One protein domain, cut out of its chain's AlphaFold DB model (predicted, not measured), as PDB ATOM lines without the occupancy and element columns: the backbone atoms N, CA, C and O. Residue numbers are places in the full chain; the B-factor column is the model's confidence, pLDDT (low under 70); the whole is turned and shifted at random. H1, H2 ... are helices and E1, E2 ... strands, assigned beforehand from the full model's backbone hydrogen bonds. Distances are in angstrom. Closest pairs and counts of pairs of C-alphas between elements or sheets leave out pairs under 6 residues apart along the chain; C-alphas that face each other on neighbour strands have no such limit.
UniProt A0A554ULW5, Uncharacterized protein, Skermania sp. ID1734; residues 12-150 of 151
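Overview. This is residues 12 to 150 of the 151 residues of an uncharacterized protein of Skermania sp. ID1734 (UniProt A0A554ULW5). A strongly twisted sheet of seven strands, E1, E2, E3, E6, E7, E8 and E9, makes the body, with the short helix H1 on one face; the hairpin of E4 and E5 reaches away from it as an arm, its tip at residues 76 to 81 sticking out. The printed part has 139 residues, with named elements in the order E1 E2 E3 E4 E5 E6 E7 E8 H1 E9, and under half of the residues are in them. The class is mostly strand; the large sheet is branched, with parallel and antiparallel pairs, and E4 and E5 are antiparallel. The whole is elongated, 63 by 35 by 31 A, and only just loose, close to compact, with a radius of gyration of the C-alphas of 17.5 A.

Arrangement. In the large sheet, E6, residues 96 to 106, bends by 57 degrees at residue 103. E3, residues 59 to 68, lies on one side of E6 and is antiparallel to it, with N 62 and O 102 2.8 A apart. On the other side of E6 are E7, residues 113 to 115, antiparallel, with N 105 and O 114 at 2.9 A, and E9, residues 142 to 145, parallel, with N 101 and O 144 at 2.8 A. E8, residues 126 to 128, is antiparallel to E9, with N 127 and O 143 at 3.0 A. E2, residues 20 to 30, is parallel to E3, with N 25 and O 61 at 2.9 A, and bends by 60 degrees at residue 26. E1, residues 12 to 17, forms a hairpin with E2, with N 15 and O 22 at 2.9 A. H1, residues 131 to 137, is on this sheet at a height of 8.8 A, only just over none of its strands, with 2 C-alphas falling on E2 and 2 on E3; its O i to N i+4 pairs are all within hydrogen-bond range. E3 runs on into E4, residues 70 to 75, at 49 degrees; E4 forms a hairpin with E5, residues 82 to 87, with N 72 and O 85 at 2.8 A.

Along the chain. E1 begins at C-alpha 12, (-2.296, 35.563, 48.264). E2 is 27.5 A long, E3 28.0 A, E6 29.8 A and E4 16.5 A, ending at C-alpha 75, (-2.860, 75.301, 25.728). E9 ends at C-alpha 145, (11.705, 43.629, 44.807).

Size, cuts and confidence. The C-alphas of Gly 54 and Thr 78 are the farthest apart, 63.3 A. The printed part has no cut. The link from E2 to E3 is long, 28 residues; its residues 42 to 43 pair antiparallel with residues 26 to 27 of E2. Mean pLDDT of the printed part is 89.7; residues 89 to 92, 94 and 150 are under 70.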
ATOM      1  N   GLY A  12      -3.064  35.207  49.444       93.50
ATOM      2  CA  GLY A  12      -2.296  35.563  48.264       93.50
ATOM      3  C   GLY A  12      -1.698  34.352  47.570       93.50
ATOM      4  O   GLY A  12      -2.049  33.202  47.844       93.50
ATOM      5  N   TYR A  13      -0.748  34.628  46.689       95.06
ATOM      6  CA  TYR A  13       0.071  33.599  46.074       95.06
ATOM      7  C   TYR A  13       1.426  33.502  46.757       95.06
ATOM      8  O   TYR A  13       2.101  34.509  46.975       95.06
ATOM      9  N   ARG A  14       1.833  32.273  47.078       95.19
ATOM     10  CA  ARG A  14       3.133  32.005  47.690       95.19
ATOM     11  C   ARG A  14       4.255  32.267  46.696       95.19
ATOM     12  O   ARG A  14       4.256  31.730  45.593       95.19
ATOM     13  N   ILE A  15       5.245  33.016  47.153       95.56
ATOM     14  CA  ILE A  15       6.523  33.222  46.478       95.56
ATOM     15  C   ILE A  15       7.672  33.004  47.454       95.56
ATOM     16  O   ILE A  15       7.478  32.767  48.649       95.56
ATOM     17  N   THR A  16       8.888  33.062  46.928       94.88
ATOM     18  CA  THR A  16      10.116  33.043  47.718       94.88
ATOM     19  C   THR A  16      10.993  34.212  47.295       94.88
ATOM     20  O   THR A  16      11.201  34.426  46.102       94.88
ATOM     21  N   ILE A  17      11.493  34.962  48.273       92.88
ATOM     22  CA  ILE A  17      12.469  36.043  48.099       92.88
ATOM     23  C   ILE A  17      13.675  35.650  48.942       92.88
ATOM     24  O   ILE A  17      13.541  35.506  50.155       92.88
ATOM     25  N   ASP A  18      14.822  35.403  48.310       88.50
ATOM     26  CA  ASP A  18      16.058  34.987  48.988       88.50
ATOM     27  C   ASP A  18      15.841  33.850  49.999       88.50
ATOM     28  O   ASP A  18      16.207  33.942  51.169       88.50
ATOM     29  N   THR A  19      15.192  32.769  49.554       87.25
ATOM     30  CA  THR A  19      14.805  31.587  50.361       87.25
ATOM     31  C   THR A  19      13.751  31.830  51.450       87.25
ATOM     32  O   THR A  19      13.293  30.877  52.078       87.25
ATOM     33  N   ARG A  20      13.288  33.071  51.642       91.06
ATOM     34  CA  ARG A  20      12.242  33.409  52.614       91.06
ATOM     35  C   ARG A  20      10.860  33.359  51.963       91.06
ATOM     36  O   ARG A  20      10.668  33.966  50.905       91.06
ATOM     37  N   PRO A  21       9.887  32.656  52.565       93.25
ATOM     38  CA  PRO A  21       8.533  32.629  52.039       93.25
ATOM     39  C   PRO A  21       7.863  33.999  52.188       93.25
ATOM     40  O   PRO A  21       7.992  34.669  53.212       93.25
ATOM     41  N   ALA A  22       7.111  34.390  51.166       95.12
ATOM     42  CA  ALA A  22       6.318  35.612  51.148       95.12
ATOM     43  C   ALA A  22       5.010  35.390  50.371       95.12
ATOM     44  O   ALA A  22       4.841  34.369  49.694       95.12
ATOM     45  N   LEU A  23       4.085  36.344  50.470       95.81
ATOM     46  CA  LEU A  23       2.831  36.358  49.720       95.81
ATOM     47  C   LEU A  23       2.754  37.556  48.782       95.81
ATOM     48  O   LEU A  23       3.018  38.686  49.191       95.81
ATOM     49  N   ILE A  24       2.288  37.317  47.557       96.50
ATOM     50  CA  ILE A  24       1.739  38.368  46.701       96.50
ATOM     51  C   ILE A  24       0.238  38.447  46.979       96.50
ATOM     52  O   ILE A  24      -0.509  37.535  46.622       96.50
ATOM     53  N   VAL A  25      -0.196  39.511  47.649       95.38
ATOM     54  CA  VAL A  25      -1.572  39.645  48.172       95.38
ATOM     55  C   VAL A  25      -2.526  40.363  47.218       95.38
ATOM     56  O   VAL A  25      -3.745  40.322  47.384       95.38
ATOM     57  N   GLY A  26      -1.976  41.009  46.196       96.25
ATOM     58  CA  GLY A  26      -2.733  41.739  45.194       96.25
ATOM     59  C   GLY A  26      -1.823  42.462  44.214       96.25
ATOM     60  O   GLY A  26      -0.599  42.292  44.235       96.25
ATOM     61  N   TYR A  27      -2.427  43.283  43.367       97.38
ATOM     62  CA  TYR A  27      -1.728  44.042  42.342       97.38
ATOM     63  C   TYR A  27      -2.303  45.448  42.165       97.38
ATOM     64  O   TYR A  27      -3.417  45.747  42.590       97.38
ATOM     65  N   ILE A  28      -1.526  46.325  41.535       97.75
ATOM     66  CA  ILE A  28      -1.963  47.659  41.122       97.75
ATOM     67  C   ILE A  28      -1.323  48.030  39.783       97.75
ATOM     68  O   ILE A  28      -0.140  47.775  39.535       97.75
ATOM     69  N   HIS A  29      -2.127  48.645  38.919       97.31
ATOM     70  CA  HIS A  29      -1.679  49.255  37.675       97.31
ATOM     71  C   HIS A  29      -1.646  50.769  37.854       97.31
ATOM     72  O   HIS A  29      -2.648  51.367  38.244       97.31
ATOM     73  N   ALA A  30      -0.502  51.380  37.575       95.19
ATOM     74  CA  ALA A  30      -0.301  52.812  37.701       95.19
ATOM     75  C   ALA A  30       0.135  53.428  36.369       95.19
ATOM     76  O   ALA A  30       0.774  52.787  35.527       95.19
ATOM     77  N   PHE A  31      -0.241  54.690  36.182       92.94
ATOM     78  CA  PHE A  31       0.037  55.456  34.979       92.94
ATOM     79  C   PHE A  31      -0.003  56.968  35.268       92.94
ATOM     80  O   PHE A  31      -0.909  57.416  35.968       92.94
ATOM     81  N   PRO A  32       0.909  57.778  34.701       89.94
ATOM     82  CA  PRO A  32       2.196  57.390  34.116       89.94
ATOM     83  C   PRO A  32       3.311  57.309  35.175       89.94
ATOM     84  O   PRO A  32       4.485  57.223  34.829       89.94
ATOM     85  N   HIS A  33       2.960  57.428  36.456       88.75
ATOM     86  CA  HIS A  33       3.884  57.485  37.583       88.75
ATOM     87  C   HIS A  33       3.666  56.303  38.525       88.75
ATOM     88  O   HIS A  33       2.683  55.571  38.410       88.75
ATOM     89  N   HIS A  34       4.594  56.125  39.464       91.19
ATOM     90  CA  HIS A  34       4.416  55.174  40.554       91.19
ATOM     91  C   HIS A  34       3.125  55.472  41.334       91.19
ATOM     92  O   HIS A  34       2.765  56.645  41.468       91.19
ATOM     93  N   PRO A  35       2.440  54.438  41.853       93.44
ATOM     94  CA  PRO A  35       1.283  54.645  42.711       93.44
ATOM     95  C   PRO A  35       1.688  55.373  43.994       93.44
ATOM     96  O   PRO A  35       2.818  55.229  44.477       93.44
ATOM     97  N   ASP A  36       0.741  56.102  44.573       91.88
ATOM     98  CA  ASP A  36       0.946  56.765  45.853       91.88
ATOM     99  C   ASP A  36       1.217  55.746  46.968       91.88
ATOM    100  O   ASP A  36       0.752  54.599  46.966       91.88
ATOM    101  N   ARG A  37       1.965  56.188  47.975       87.94
ATOM    102  CA  ARG A  37       2.168  55.440  49.220       87.94
ATOM    103  C   ARG A  37       0.812  55.154  49.869       87.94
ATOM    104  O   ARG A  37      -0.021  56.048  49.955       87.94
ATOM    105  N   GLY A  38       0.595  53.930  50.350       92.75
ATOM    106  CA  GLY A  38      -0.697  53.556  50.936       92.75
ATOM    107  C   GLY A  38      -1.789  53.218  49.919       92.75
ATOM    108  O   GLY A  38      -2.899  52.910  50.338       92.75
ATOM    109  N   SER A  39      -1.505  53.237  48.609       95.19
ATOM    110  CA  SER A  39      -2.498  52.868  47.591       95.19
ATOM    111  C   SER A  39      -3.070  51.472  47.836       95.19
ATOM    112  O   SER A  39      -2.325  50.529  48.128       95.19
ATOM    113  N   ALA A  40      -4.386  51.343  47.675       96.38
ATOM    114  CA  ALA A  40      -5.088  50.072  47.778       96.38
ATOM    115  C   ALA A  40      -4.698  49.118  46.641       96.38
ATOM    116  O   ALA A  40      -4.530  49.522  45.490       96.38
ATOM    117  N   LEU A  41      -4.562  47.839  46.977       96.62
ATOM    118  CA  LEU A  41      -4.277  46.766  46.035       96.62
ATOM    119  C   LEU A  41      -5.567  46.072  45.604       96.62
ATOM    120  O   LEU A  41      -6.429  45.747  46.422       96.62
ATOM    121  N   ILE A  42      -5.646  45.751  44.317       96.12
ATOM    122  CA  ILE A  42      -6.664  44.853  43.783       96.12
ATOM    123  C   ILE A  42      -6.320  43.438  44.248       96.12
ATOM    124  O   ILE A  42      -5.218  42.940  44.010       96.12
ATOM    125  N   ARG A  43      -7.260  42.789  44.937       92.75
ATOM    126  CA  ARG A  43      -7.069  41.439  45.479       92.75
ATOM    127  C   ARG A  43      -7.170  40.396  44.374       92.75
ATOM    128  O   ARG A  43      -7.969  40.522  43.449       92.75
ATOM    129  N   PHE A  44      -6.420  39.311  44.521       89.50
ATOM    130  CA  PHE A  44      -6.620  38.131  43.689       89.50
ATOM    131  C   PHE A  44      -7.862  37.364  44.146       89.50
ATOM    132  O   PHE A  44      -7.958  36.960  45.304       89.50
ATOM    133  N   HIS A  45      -8.802  37.126  43.232       79.75
ATOM    134  CA  HIS A  45     -10.056  36.438  43.554       79.75
ATOM    135  C   HIS A  45      -9.850  34.949  43.908       79.75
ATOM    136  O   HIS A  45     -10.624  34.384  44.675       79.75
ATOM    137  N   ALA A  46      -8.807  34.307  43.374       78.56
ATOM    138  CA  ALA A  46      -8.493  32.892  43.607       78.56
ATOM    139  C   ALA A  46      -7.356  32.676  44.630       78.56
ATOM    140  O   ALA A  46      -6.739  31.611  44.667       78.56
ATOM    141  N   ALA A  47      -7.041  33.685  45.448       83.31
ATOM    142  CA  ALA A  47      -5.964  33.591  46.427       83.31
ATOM    143  C   ALA A  47      -6.288  32.623  47.572       83.31
ATOM    144  O   ALA A  47      -7.390  32.623  48.122       83.31
ATOM    145  N   ARG A  48      -5.271  31.863  47.989       87.19
ATOM    146  CA  ARG A  48      -5.319  30.999  49.174       87.19
ATOM    147  C   ARG A  48      -4.852  31.762  50.403       87.19
ATOM    148  O   ARG A  48      -3.984  32.630  50.306       87.19
ATOM    149  N   SER A  49      -5.408  31.426  51.557       88.56
ATOM    150  CA  SER A  49      -4.961  31.960  52.841       88.56
ATOM    151  C   SER A  49      -3.548  31.486  53.194       88.56
ATOM    152  O   SER A  49      -3.085  30.432  52.754       88.56
ATOM    153  N   ALA A  50      -2.852  32.266  54.018       87.31
ATOM    154  CA  ALA A  50      -1.532  31.933  54.541       87.31
ATOM    155  C   ALA A  50      -1.535  30.571  55.259       87.31
ATOM    156  O   ALA A  50      -0.615  29.782  55.062       87.31
ATOM    157  N   ASP A  51      -2.601  30.267  56.007       87.56
ATOM    158  CA  ASP A  51      -2.765  28.998  56.725       87.56
ATOM    159  C   ASP A  51      -2.857  27.806  55.758       87.56
ATOM    160  O   ASP A  51      -2.146  26.819  55.933       87.56
ATOM    161  N   GLU A  52      -3.661  27.913  54.692       88.94
ATOM    162  CA  GLU A  52      -3.759  26.882  53.641       88.94
ATOM    163  C   GLU A  52      -2.422  26.648  52.922       88.94
ATOM    164  O   GLU A  52      -2.176  25.573  52.377       88.94
ATOM    165  N   LEU A  53      -1.549  27.657  52.917       88.50
ATOM    166  CA  LEU A  53      -0.213  27.610  52.327       88.50
ATOM    167  C   LEU A  53       0.881  27.186  53.325       88.50
ATOM    168  O   LEU A  53       2.050  27.094  52.927       88.50
ATOM    169  N   GLY A  54       0.523  26.936  54.591       89.19
ATOM    170  CA  GLY A  54       1.451  26.585  55.669       89.19
ATOM    171  C   GLY A  54       2.414  27.717  56.038       89.19
ATOM    172  O   GLY A  54       3.574  27.458  56.355       89.19
ATOM    173  N   LEU A  55       1.977  28.973  55.921       87.69
ATOM    174  CA  LEU A  55       2.783  30.163  56.181       87.69
ATOM    175  C   LEU A  55       2.377  30.825  57.498       87.69
ATOM    176  O   LEU A  55       1.253  31.301  57.647       87.69
ATOM    177  N   HIS A  56       3.326  30.922  58.426       85.44
ATOM    178  CA  HIS A  56       3.164  31.667  59.671       85.44
ATOM    179  C   HIS A  56       3.751  33.071  59.502       85.44
ATOM    180  O   HIS A  56       4.950  33.200  59.276       85.44
ATOM    181  N   ASP A  57       2.896  34.094  59.583       85.00
ATOM    182  CA  ASP A  57       3.260  35.518  59.466       85.00
ATOM    183  C   ASP A  57       4.156  35.857  58.247       85.00
ATOM    184  O   ASP A  57       5.277  36.351  58.393       85.00
ATOM    185  N   PRO A  58       3.716  35.542  57.010       90.38
ATOM    186  CA  PRO A  58       4.527  35.798  55.827       90.38
ATOM    187  C   PRO A  58       4.673  37.298  55.554       90.38
ATOM    188  O   PRO A  58       3.729  38.074  55.706       90.38
ATOM    189  N   ALA A  59       5.827  37.693  55.013       92.94
ATOM    190  CA  ALA A  59       5.977  39.023  54.436       92.94
ATOM    191  C   ALA A  59       4.992  39.206  53.267       92.94
ATOM    192  O   ALA A  59       4.868  38.334  52.402       92.94
ATOM    193  N   LEU A  60       4.298  40.344  53.239       94.81
ATOM    194  CA  LEU A  60       3.281  40.649  52.235       94.81
ATOM    195  C   LEU A  60       3.835  41.619  51.195       94.81
ATOM    196  O   LEU A  60       4.479  42.611  51.543       94.81
ATOM    197  N   PHE A  61       3.533  41.359  49.929       96.12
ATOM    198  CA  PHE A  61       3.916  42.197  48.801       96.12
ATOM    199  C   PHE A  61       2.736  42.414  47.851       96.12
ATOM    200  O   PHE A  61       1.920  41.522  47.627       96.12
ATOM    201  N   GLY A  62       2.662  43.606  47.267       96.75
ATOM    202  CA  GLY A  62       1.816  43.910  46.118       96.75
ATOM    203  C   GLY A  62       2.639  43.902  44.836       96.75
ATOM    204  O   GLY A  62       3.768  44.401  44.823       96.75
ATOM    205  N   LEU A  63       2.081  43.352  43.758       97.75
ATOM    206  CA  LEU A  63       2.668  43.456  42.425       97.75
ATOM    207  C   LEU A  63       2.275  44.790  41.790       97.75
ATOM    208  O   LEU A  63       1.101  45.060  41.550       97.75
ATOM    209  N   VAL A  64       3.263  45.629  41.510       97.62
ATOM    210  CA  VAL A  64       3.058  46.933  40.889       97.62
ATOM    211  C   VAL A  64       3.471  46.865  39.431       97.62
ATOM    212  O   VAL A  64       4.557  46.381  39.105       97.62
ATOM    213  N   SER A  65       2.623  47.410  38.568       97.44
ATOM    214  CA  SER A  65       2.990  47.751  37.198       97.44
ATOM    215  C   SER A  65       2.853  49.250  36.983       97.44
ATOM    216  O   SER A  65       1.874  49.861  37.410       97.44
ATOM    217  N   VAL A  66       3.842  49.845  36.326       95.25
ATOM    218  CA  VAL A  66       3.826  51.262  35.956       95.25
ATOM    219  C   VAL A  66       4.014  51.354  34.461       95.25
ATOM    220  O   VAL A  66       5.084  51.017  33.952       95.25
ATOM    221  N   THR A  67       2.977  51.797  33.763       94.00
ATOM    222  CA  THR A  67       3.065  52.082  32.335       94.00
ATOM    223  C   THR A  67       3.554  53.510  32.158       94.00
ATOM    224  O   THR A  67       2.887  54.458  32.566       94.00
ATOM    225  N   TRP A  68       4.724  53.668  31.548       90.00
ATOM    226  CA  TRP A  68       5.363  54.966  31.387       90.00
ATOM    227  C   TRP A  68       4.882  55.687  30.132       90.00
ATOM    228  O   TRP A  68       4.886  55.132  29.030       90.00
ATOM    229  N   ALA A  69       4.535  56.958  30.311       89.25
ATOM    230  CA  ALA A  69       4.291  57.905  29.235       89.25
ATOM    231  C   ALA A  69       4.796  59.290  29.635       89.25
ATOM    232  O   ALA A  69       4.889  59.625  30.816       89.25
ATOM    233  N   THR A  70       5.113  60.117  28.643       85.69
ATOM    234  CA  THR A  70       5.529  61.501  28.883       85.69
ATOM    235  C   THR A  70       4.323  62.435  28.802       85.69
ATOM    236  O   THR A  70       3.688  62.478  27.744       85.69
ATOM    237  N   PRO A  71       4.003  63.196  29.867       86.38
ATOM    238  CA  PRO A  71       2.966  64.217  29.807       86.38
ATOM    239  C   PRO A  71       3.435  65.413  28.970       86.38
ATOM    240  O   PRO A  71       4.525  65.944  29.175       86.38
ATOM    241  N   ILE A  72       2.593  65.861  28.044       86.75
ATOM    242  CA  ILE A  72       2.767  67.092  27.274       86.75
ATOM    243  C   ILE A  72       1.588  68.010  27.576       86.75
ATOM    244  O   ILE A  72       0.462  67.789  27.114       86.75
ATOM    245  N   LEU A  73       1.872  69.058  28.346       90.00
ATOM    246  CA  LEU A  73       0.935  70.142  28.593       90.00
ATOM    247  C   LEU A  73       0.909  71.073  27.380       90.00
ATOM    248  O   LEU A  73       1.945  71.579  26.955       90.00
ATOM    249  N   HIS A  74      -0.280  71.320  26.853       89.38
ATOM    250  CA  HIS A  74      -0.520  72.296  25.802       89.38
ATOM    251  C   HIS A  74      -1.717  73.171  26.171       89.38
ATOM    252  O   HIS A  74      -2.560  72.802  26.989       89.38
ATOM    253  N   ILE A  75      -1.744  74.370  25.600       93.00
ATOM    254  CA  ILE A  75      -2.860  75.301  25.728       93.00
ATOM    255  C   ILE A  75      -3.667  75.166  24.446       93.00
ATOM    256  O   ILE A  75      -3.116  75.339  23.359       93.00
ATOM    257  N   ASP A  76      -4.946  74.829  24.570       88.44
ATOM    258  CA  ASP A  76      -5.874  74.859  23.449       88.44
ATOM    259  C   ASP A  76      -5.939  76.304  22.914       88.44
ATOM    260  O   ASP A  76      -6.323  77.211  23.657       88.44
ATOM    261  N   PRO A  77      -5.552  76.549  21.651       88.50
ATOM    262  CA  PRO A  77      -5.492  77.899  21.099       88.50
ATOM    263  C   PRO A  77      -6.875  78.535  20.901       88.50
ATOM    264  O   PRO A  77      -6.966  79.752  20.764       88.50
ATOM    265  N   THR A  78      -7.944  77.737  20.888       91.06
ATOM    266  CA  THR A  78      -9.326  78.190  20.685       91.06
ATOM    267  C   THR A  78      -9.994  78.518  22.011       91.06
ATOM    268  O   THR A  78     -10.702  79.514  22.126       91.06
ATOM    269  N   THR A  79      -9.784  77.672  23.021       92.00
ATOM    270  CA  THR A  79     -10.491  77.775  24.305       92.00
ATOM    271  C   THR A  79      -9.625  78.329  25.438       92.00
ATOM    272  O   THR A  79     -10.142  78.687  26.493       92.00
ATOM    273  N   GLY A  80      -8.303  78.394  25.253       90.62
ATOM    274  CA  GLY A  80      -7.340  78.763  26.292       90.62
ATOM    275  C   GLY A  80      -7.173  77.707  27.391       90.62
ATOM    276  O   GLY A  80      -6.406  77.921  28.335       90.62
ATOM    277  N   HIS A  81      -7.867  76.567  27.304       93.25
ATOM    278  CA  HIS A  81      -7.793  75.520  28.315       93.25
ATOM    279  C   HIS A  81      -6.455  74.784  28.280       93.25
ATOM    280  O   HIS A  81      -5.881  74.495  27.232       93.25
ATOM    281  N   ARG A  82      -5.972  74.437  29.472       90.81
ATOM    282  CA  ARG A  82      -4.810  73.570  29.659       90.81
ATOM    283  C   ARG A  82      -5.222  72.119  29.446       90.81
ATOM    284  O   ARG A  82      -6.072  71.616  30.175       90.81
ATOM    285  N   VAL A  83      -4.587  71.451  28.493       89.56
ATOM    286  CA  VAL A  83      -4.816  70.040  28.170       89.56
ATOM    287  C   VAL A  83      -3.500  69.280  28.305       89.56
ATOM    288  O   VAL A  83      -2.462  69.709  27.801       89.56
ATOM    289  N   THR A  84      -3.529  68.133  28.984       89.94
ATOM    290  CA  THR A  84      -2.374  67.231  29.095       89.94
ATOM    291  C   THR A  84      -2.608  66.019  28.205       89.94
ATOM    292  O   THR A  84      -3.561  65.275  28.414       89.94
ATOM    293  N   SER A  85      -1.729  65.803  27.225       87.62
ATOM    294  CA  SER A  85      -1.690  64.566  26.436       87.62
ATOM    295  C   SER A  85      -0.529  63.686  26.888       87.62
ATOM    296  O   SER A  85       0.525  64.196  27.264       87.62
ATOM    297  N   TYR A  86      -0.704  62.366  26.859       86.69
ATOM    298  CA  TYR A  86       0.344  61.418  27.228       86.69
ATOM    299  C   TYR A  86       0.888  60.728  25.986       86.69
ATOM    300  O   TYR A  86       0.137  60.124  25.223       86.69
ATOM    301  N   HIS A  87       2.199  60.821  25.795       82.19
ATOM    302  CA  HIS A  87       2.878  60.286  24.620       82.19
ATOM    303  C   HIS A  87       3.768  59.112  25.004       82.19
ATOM    304  O   HIS A  87       4.564  59.200  25.945       82.19
ATOM    305  N   PHE A  88       3.641  58.030  24.241       81.12
ATOM    306  CA  PHE A  88       4.455  56.823  24.339       81.12
ATOM    307  C   PHE A  88       5.466  56.821  23.197       81.12
ATOM    308  O   PHE A  88       5.099  57.129  22.068       81.12
ATOM    309  N   GLY A  89       6.712  56.427  23.456       67.62
ATOM    310  CA  GLY A  89       7.721  56.371  22.397       67.62
ATOM    311  C   GLY A  89       8.297  57.747  22.072       67.62
ATOM    312  O   GLY A  89       7.608  58.644  21.604       67.62
ATOM    313  N   GLY A  90       9.589  57.926  22.324       68.12
ATOM    314  CA  GLY A  90      10.336  59.122  21.943       68.12
ATOM    315  C   GLY A  90      11.790  59.001  22.382       68.12
ATOM    316  O   GLY A  90      12.075  58.377  23.405       68.12
ATOM    317  N   LEU A  91      12.717  59.573  21.613       68.00
ATOM    318  CA  LEU A  91      14.144  59.512  21.932       68.00
ATOM    319  C   LEU A  91      14.389  60.134  23.323       68.00
ATOM    320  O   LEU A  91      14.024  61.284  23.559       68.00
ATOM    321  N   GLY A  92      14.950  59.357  24.254       68.94
ATOM    322  CA  GLY A  92      15.227  59.794  25.631       68.94
ATOM    323  C   GLY A  92      14.030  59.800  26.593       68.94
ATOM    324  O   GLY A  92      14.172  60.283  27.714       68.94
ATOM    325  N   ARG A  93      12.860  59.280  26.199       72.88
ATOM    326  CA  ARG A  93      11.669  59.213  27.065       72.88
ATOM    327  C   ARG A  93      11.450  57.793  27.596       72.88
ATOM    328  O   ARG A  93      11.605  56.848  26.826       72.88
ATOM    329  N   PRO A  94      11.067  57.618  28.876       69.31
ATOM    330  CA  PRO A  94      10.685  56.312  29.398       69.31
ATOM    331  C   PRO A  94       9.492  55.746  28.622       69.31
ATOM    332  O   PRO A  94       8.513  56.451  28.372       69.31
ATOM    333  N   THR A  95       9.570  54.470  28.251       79.88
ATOM    334  CA  THR A  95       8.507  53.760  27.530       79.88
ATOM    335  C   THR A  95       8.313  52.361  28.087       79.88
ATOM    336  O   THR A  95       9.265  51.755  28.578       79.88
ATOM    337  N   GLY A  96       7.109  51.819  27.915       87.38
ATOM    338  CA  GLY A  96       6.772  50.456  28.315       87.38
ATOM    339  C   GLY A  96       6.322  50.358  29.770       87.38
ATOM    340  O   GLY A  96       6.074  51.369  30.429       87.38
ATOM    341  N   THR A  97       6.203  49.126  30.258       93.62
ATOM    342  CA  THR A  97       5.694  48.840  31.601       93.62
ATOM    343  C   THR A  97       6.802  48.283  32.481       93.62
ATOM    344  O   THR A  97       7.424  47.272  32.161       93.62
ATOM    345  N   THR A  98       7.056  48.941  33.609       94.06
ATOM    346  CA  THR A  98       7.934  48.407  34.658       94.06
ATOM    347  C   THR A  98       7.120  47.585  35.640       94.06
ATOM    348  O   THR A  98       6.041  48.012  36.038       94.06
ATOM    349  N   TRP A  99       7.662  46.442  36.058       96.88
ATOM    350  CA  TRP A  99       7.043  45.533  37.020       96.88
ATOM    351  C   TRP A  99       7.951  45.312  38.228       96.88
ATOM    352  O   TRP A  99       9.145  45.038  38.066       96.88
ATOM    353  N   TYR A 100       7.392  45.394  39.432       96.50
ATOM    354  CA  TYR A 100       8.120  45.139  40.674       96.50
ATOM    355  C   TYR A 100       7.191  44.726  41.818       96.50
ATOM    356  O   TYR A 100       5.999  45.020  41.808       96.50
ATOM    357  N   LEU A 101       7.747  44.057  42.826       96.88
ATOM    358  CA  LEU A 101       7.073  43.822  44.100       96.88
ATOM    359  C   LEU A 101       7.372  44.959  45.067       96.88
ATOM    360  O   LEU A 101       8.523  45.361  45.208       96.88
ATOM    361  N   HIS A 102       6.353  45.423  45.777       95.88
ATOM    362  CA  HIS A 102       6.488  46.416  46.838       95.88
ATOM    363  C   HIS A 102       5.871  45.880  48.135       95.88
ATOM    364  O   HIS A 102       4.806  45.261  48.067       95.88
ATOM    365  N   PRO A 103       6.488  46.102  49.311       94.81
ATOM    366  CA  PRO A 103       5.925  45.695  50.589       94.81
ATOM    367  C   PRO A 103       4.485  46.173  50.752       94.81
ATOM    368  O   PRO A 103       4.155  47.313  50.410       94.81
ATOM    369  N   ALA A 104       3.646  45.302  51.295       95.12
ATOM    370  CA  ALA A 104       2.238  45.547  51.560       95.12
ATOM    371  C   ALA A 104       1.924  45.360  53.047       95.12
ATOM    372  O   ALA A 104       2.703  44.782  53.814       95.12
ATOM    373  N   ILE A 105       0.772  45.875  53.453       93.56
ATOM    374  CA  ILE A 105       0.184  45.665  54.774       93.56
ATOM    375  C   ILE A 105      -1.280  45.260  54.606       93.56
ATOM    376  O   ILE A 105      -1.912  45.602  53.609       93.56
ATOM    377  N   SER A 106      -1.797  44.508  55.574       90.94
ATOM    378  CA  SER A 106      -3.217  44.176  55.664       90.94
ATOM    379  C   SER A 106      -3.872  45.092  56.683       90.94
ATOM    380  O   SER A 106      -3.346  45.240  57.786       90.94
ATOM    381  N   ASP A 107      -5.037  45.633  56.356       87.00
ATOM    382  CA  ASP A 107      -5.952  46.175  57.352       87.00
ATOM    383  C   ASP A 107      -6.806  45.017  57.901       87.00
ATOM    384  O   ASP A 107      -7.571  44.406  57.150       87.00
ATOM    385  N   PRO A 108      -6.675  44.652  59.187       76.94
ATOM    386  CA  PRO A 108      -7.434  43.548  59.765       76.94
ATOM    387  C   PRO A 108      -8.927  43.861  59.945       76.94
ATOM    388  O   PRO A 108      -9.710  42.923  60.089       76.94
ATOM    389  N   ALA A 109      -9.332  45.136  59.959       80.69
ATOM    390  CA  ALA A 109     -10.727  45.537  60.142       80.69
ATOM    391  C   ALA A 109     -11.531  45.414  58.843       80.69
ATOM    392  O   ALA A 109     -12.664  44.937  58.855       80.69
ATOM    393  N   THR A 110     -10.934  45.819  57.722       82.25
ATOM    394  CA  THR A 110     -11.574  45.809  56.396       82.25
ATOM    395  C   THR A 110     -11.173  44.595  55.560       82.25
ATOM    396  O   THR A 110     -11.878  44.201  54.632       82.25
ATOM    397  N   GLY A 111     -10.046  43.960  55.894       82.62
ATOM    398  CA  GLY A 111      -9.447  42.909  55.085       82.62
ATOM    399  C   GLY A 111      -8.746  43.427  53.832       82.62
ATOM    400  O   GLY A 111      -8.354  42.612  52.997       82.62
ATOM    401  N   GLU A 112      -8.619  44.740  53.659       90.62
ATOM    402  CA  GLU A 112      -7.965  45.338  52.500       90.62
ATOM    403  C   GLU A 112      -6.442  45.234  52.587       90.62
ATOM    404  O   GLU A 112      -5.856  45.138  53.670       90.62
ATOM    405  N   TYR A 113      -5.792  45.259  51.423       94.44
ATOM    406  CA  TYR A 113      -4.341  45.364  51.331       94.44
ATOM    407  C   TYR A 113      -3.961  46.704  50.730       94.44
ATOM    408  O   TYR A 113      -4.513  47.112  49.708       94.44
ATOM    409  N   THR A 114      -2.964  47.349  51.318       95.81
ATOM    410  CA  THR A 114      -2.381  48.582  50.792       95.81
ATOM    411  C   THR A 114      -0.878  48.426  50.631       95.81
ATOM    412  O   THR A 114      -0.230  47.617  51.307       95.81
ATOM    413  N   LEU A 115      -0.296  49.207  49.722       94.69
ATOM    414  CA  LEU A 115       1.151  49.378  49.678       94.69
ATOM    415  C   LEU A 115       1.625  49.990  50.995       94.69
ATOM    416  O   LEU A 115       1.047  50.959  51.486       94.69
ATOM    417  N   ARG A 116       2.711  49.460  51.562       92.62
ATOM    418  CA  ARG A 116       3.296  50.021  52.781       92.62
ATOM    419  C   ARG A 116       3.650  51.500  52.536       92.62
ATOM    420  O   ARG A 116       4.253  51.801  51.510       92.62
ATOM    421  N   PRO A 117       3.327  52.423  53.461       85.31
ATOM    422  CA  PRO A 117       3.453  53.860  53.213       85.31
ATOM    423  C   PRO A 117       4.899  54.390  53.218       85.31
ATOM    424  O   PRO A 117       5.135  55.559  52.918       85.31
ATOM    425  N   ASN A 118       5.884  53.557  53.555       83.00
ATOM    426  CA  ASN A 118       7.290  53.946  53.532       83.00
ATOM    427  C   ASN A 118       7.808  54.007  52.088       83.00
ATOM    428  O   ASN A 118       7.332  53.276  51.220       83.00
ATOM    429  N   ALA A 119       8.813  54.847  51.835       72.06
ATOM    430  CA  ALA A 119       9.505  54.837  50.552       72.06
ATOM    431  C   ALA A 119      10.461  53.642  50.473       72.06
ATOM    432  O   ALA A 119      11.378  53.518  51.288       72.06
ATOM    433  N   TYR A 120      10.260  52.802  49.461       77.94
ATOM    434  CA  TYR A 120      11.179  51.726  49.125       77.94
ATOM    435  C   TYR A 120      11.733  51.900  47.710       77.94
ATOM    436  O   TYR A 120      10.987  52.136  46.757       77.94
ATOM    437  N   ALA A 121      13.050  51.765  47.578       78.75
ATOM    438  CA  ALA A 121      13.735  51.679  46.295       78.75
ATOM    439  C   ALA A 121      13.915  50.220  45.867       78.75
ATOM    440  O   ALA A 121      13.795  49.296  46.677       78.75
ATOM    441  N   ALA A 122      14.242  50.022  44.588       79.69
ATOM    442  CA  ALA A 122      14.634  48.721  44.067       79.69
ATOM    443  C   ALA A 122      15.837  48.176  44.853       79.69
ATOM    444  O   ALA A 122      16.921  48.759  44.828       79.69
ATOM    445  N   GLY A 123      15.635  47.052  45.536       80.00
ATOM    446  CA  GLY A 123      16.698  46.304  46.183       80.00
ATOM    447  C   GLY A 123      17.451  45.406  45.201       80.00
ATOM    448  O   GLY A 123      17.212  45.374  43.983       80.00
ATOM    449  N   ASN A 124      18.368  44.609  45.747       85.06
ATOM    450  CA  ASN A 124      19.091  43.607  44.966       85.06
ATOM    451  C   ASN A 124      18.246  42.357  44.689       85.06
ATOM    452  O   ASN A 124      18.536  41.632  43.734       85.06
ATOM    453  N   HIS A 125      17.166  42.151  45.443       90.75
ATOM    454  CA  HIS A 125      16.375  40.930  45.384       90.75
ATOM    455  C   HIS A 125      15.444  40.877  44.170       90.75
ATOM    456  O   HIS A 125      15.014  41.888  43.595       90.75
ATOM    457  N   ARG A 126      15.137  39.645  43.765       93.69
ATOM    458  CA  ARG A 126      14.185  39.319  42.702       93.69
ATOM    459  C   ARG A 126      13.274  38.203  43.183       93.69
ATOM    460  O   ARG A 126      13.686  37.367  43.980       93.69
ATOM    461  N   ALA A 127      12.058  38.182  42.662       96.12
ATOM    462  CA  ALA A 127      11.095  37.130  42.940       96.12
ATOM    463  C   ALA A 127      10.586  36.538  41.632       96.12
ATOM    464  O   ALA A 127      10.252  37.279  40.702       96.12
ATOM    465  N   ALA A 128      10.505  35.210  41.582       97.06
ATOM    466  CA  ALA A 128       9.743  34.528  40.549       97.06
ATOM    467  C   ALA A 128       8.248  34.704  40.838       97.06
ATOM    468  O   ALA A 128       7.803  34.505  41.973       97.06
ATOM    469  N   LEU A 129       7.486  35.091  39.819       96.56
ATOM    470  CA  LEU A 129       6.035  35.137  39.907       96.56
ATOM    471  C   LEU A 129       5.464  33.733  39.661       96.56
ATOM    472  O   LEU A 129       5.969  33.014  38.796       96.56
ATOM    473  N   PRO A 130       4.400  33.337  40.377       95.44
ATOM    474  CA  PRO A 130       3.599  32.183  39.991       95.44
ATOM    475  C   PRO A 130       3.096  32.366  38.555       95.44
ATOM    476  O   PRO A 130       2.664  33.465  38.204       95.44
ATOM    477  N   ALA A 131       3.127  31.303  37.744       95.06
ATOM    478  CA  ALA A 131       2.742  31.371  36.330       95.06
ATOM    479  C   ALA A 131       1.337  31.966  36.145       95.06
ATOM    480  O   ALA A 131       1.158  32.891  35.369       95.06
ATOM    481  N   GLU A 132       0.376  31.545  36.970       92.56
ATOM    482  CA  GLU A 132      -0.991  32.076  36.954       92.56
ATOM    483  C   GLU A 132      -1.067  33.601  37.157       92.56
ATOM    484  O   GLU A 132      -1.872  34.268  36.512       92.56
ATOM    485  N   VAL A 133      -0.210  34.173  38.010       94.00
ATOM    486  CA  VAL A 133      -0.139  35.625  38.240       94.00
ATOM    487  C   VAL A 133       0.516  36.314  37.049       94.00
ATOM    488  O   VAL A 133       0.026  37.349  36.597       94.00
ATOM    489  N   ALA A 134       1.619  35.749  36.549       95.75
ATOM    490  CA  ALA A 134       2.346  36.294  35.409       95.75
ATOM    491  C   ALA A 134       1.465  36.328  34.151       95.75
ATOM    492  O   ALA A 134       1.340  37.379  33.526       95.75
ATOM    493  N   ASP A 135       0.788  35.224  33.847       94.25
ATOM    494  CA  ASP A 135      -0.039  35.063  32.653       94.25
ATOM    495  C   ASP A 135      -1.307  35.923  32.722       94.25
ATOM    496  O   ASP A 135      -1.636  36.613  31.758       94.25
ATOM    497  N   THR A 136      -1.988  35.951  33.876       92.62
ATOM    498  CA  THR A 136      -3.222  36.744  34.052       92.62
ATOM    499  C   THR A 136      -2.972  38.241  33.875       92.62
ATOM    500  O   THR A 136      -3.833  38.959  33.370       92.62
ATOM    501  N   LEU A 137      -1.802  38.727  34.300       94.12
ATOM    502  CA  LEU A 137      -1.476  40.156  34.307       94.12
ATOM    503  C   LEU A 137      -0.544  40.582  33.164       94.12
ATOM    504  O   LEU A 137      -0.261  41.772  33.030       94.12
ATOM    505  N   GLY A 138      -0.041  39.643  32.357       95.38
ATOM    506  CA  GLY A 138       0.992  39.918  31.353       95.38
ATOM    507  C   GLY A 138       2.317  40.390  31.967       95.38
ATOM    508  O   GLY A 138       3.048  41.172  31.353       95.38
ATOM    509  N   ALA A 139       2.612  39.967  33.197       95.56
ATOM    510  CA  ALA A 139       3.832  40.323  33.908       95.56
ATOM    511  C   ALA A 139       4.992  39.392  33.508       95.56
ATOM    512  O   ALA A 139       4.774  38.225  33.181       95.56
ATOM    513  N   PRO A 140       6.254  39.850  33.569       96.56
ATOM    514  CA  PRO A 140       7.391  38.963  33.369       96.56
ATOM    515  C   PRO A 140       7.476  37.926  34.497       96.56
ATOM    516  O   PRO A 140       7.217  38.232  35.658       96.56
ATOM    517  N   ALA A 141       7.952  36.719  34.177       97.06
ATOM    518  CA  ALA A 141       8.077  35.617  35.137       97.06
ATOM    519  C   ALA A 141       8.982  35.928  36.347       97.06
ATOM    520  O   ALA A 141       8.953  35.222  37.352       97.06
ATOM    521  N   THR A 142       9.826  36.959  36.272       96.69
ATOM    522  CA  THR A 142      10.669  37.401  37.385       96.69
ATOM    523  C   THR A 142      10.712  38.917  37.456       96.69
ATOM    524  O   THR A 142      11.064  39.589  36.483       96.69
ATOM    525  N   VAL A 143      10.445  39.455  38.643       96.38
ATOM    526  CA  VAL A 143      10.392  40.897  38.908       96.38
ATOM    527  C   VAL A 143      11.388  41.305  39.988       96.38
ATOM    528  O   VAL A 143      11.870  40.478  40.765       96.38
ATOM    529  N   LYS A 144      11.726  42.596  40.018       95.38
ATOM    530  CA  LYS A 144      12.522  43.195  41.095       95.38
ATOM    531  C   LYS A 144      11.683  43.351  42.361       95.38
ATOM    532  O   LYS A 144      10.470  43.526  42.276       95.38
ATOM    533  N   VAL A 145      12.335  43.321  43.518       94.44
ATOM    534  CA  VAL A 145      11.705  43.629  44.807       94.44
ATOM    535  C   VAL A 145      12.168  45.011  45.257       94.44
ATOM    536  O   VAL A 145      13.360  45.310  45.249       94.44
ATOM    537  N   HIS A 146      11.221  45.877  45.600       92.44
ATOM    538  CA  HIS A 146      11.476  47.199  46.156       92.44
ATOM    539  C   HIS A 146      11.406  47.113  47.677       92.44
ATOM    540  O   HIS A 146      10.390  47.443  48.275       92.44
ATOM    541  N   ASP A 147      12.459  46.604  48.304       82.62
ATOM    542  CA  ASP A 147      12.554  46.404  49.754       82.62
ATOM    543  C   ASP A 147      13.732  47.145  50.398       82.62
ATOM    544  O   ASP A 147      13.913  47.072  51.616       82.62
ATOM    545  N   TYR A 148      14.486  47.927  49.620       82.00
ATOM    546  CA  TYR A 148      15.498  48.822  50.163       82.00
ATOM    547  C   TYR A 148      14.828  50.060  50.757       82.00
ATOM    548  O   TYR A 148      14.194  50.838  50.042       82.00
ATOM    549  N   HIS A 149      14.945  50.234  52.069       73.50
ATOM    550  CA  HIS A 149      14.357  51.369  52.775       73.50
ATOM    551  C   HIS A 149      15.142  52.646  52.452       73.50
ATOM    552  O   HIS A 149      16.363  52.683  52.598       73.50
ATOM    553  N   LEU A 150      14.448  53.679  51.973       68.31
ATOM    554  CA  LEU A 150      15.040  55.001  51.800       68.31
ATOM    555  C   LEU A 150      14.896  55.753  53.129       68.31
ATOM    556  O   LEU A 150      13.770  56.031  53.550       68.31
TER     557      LEU A 150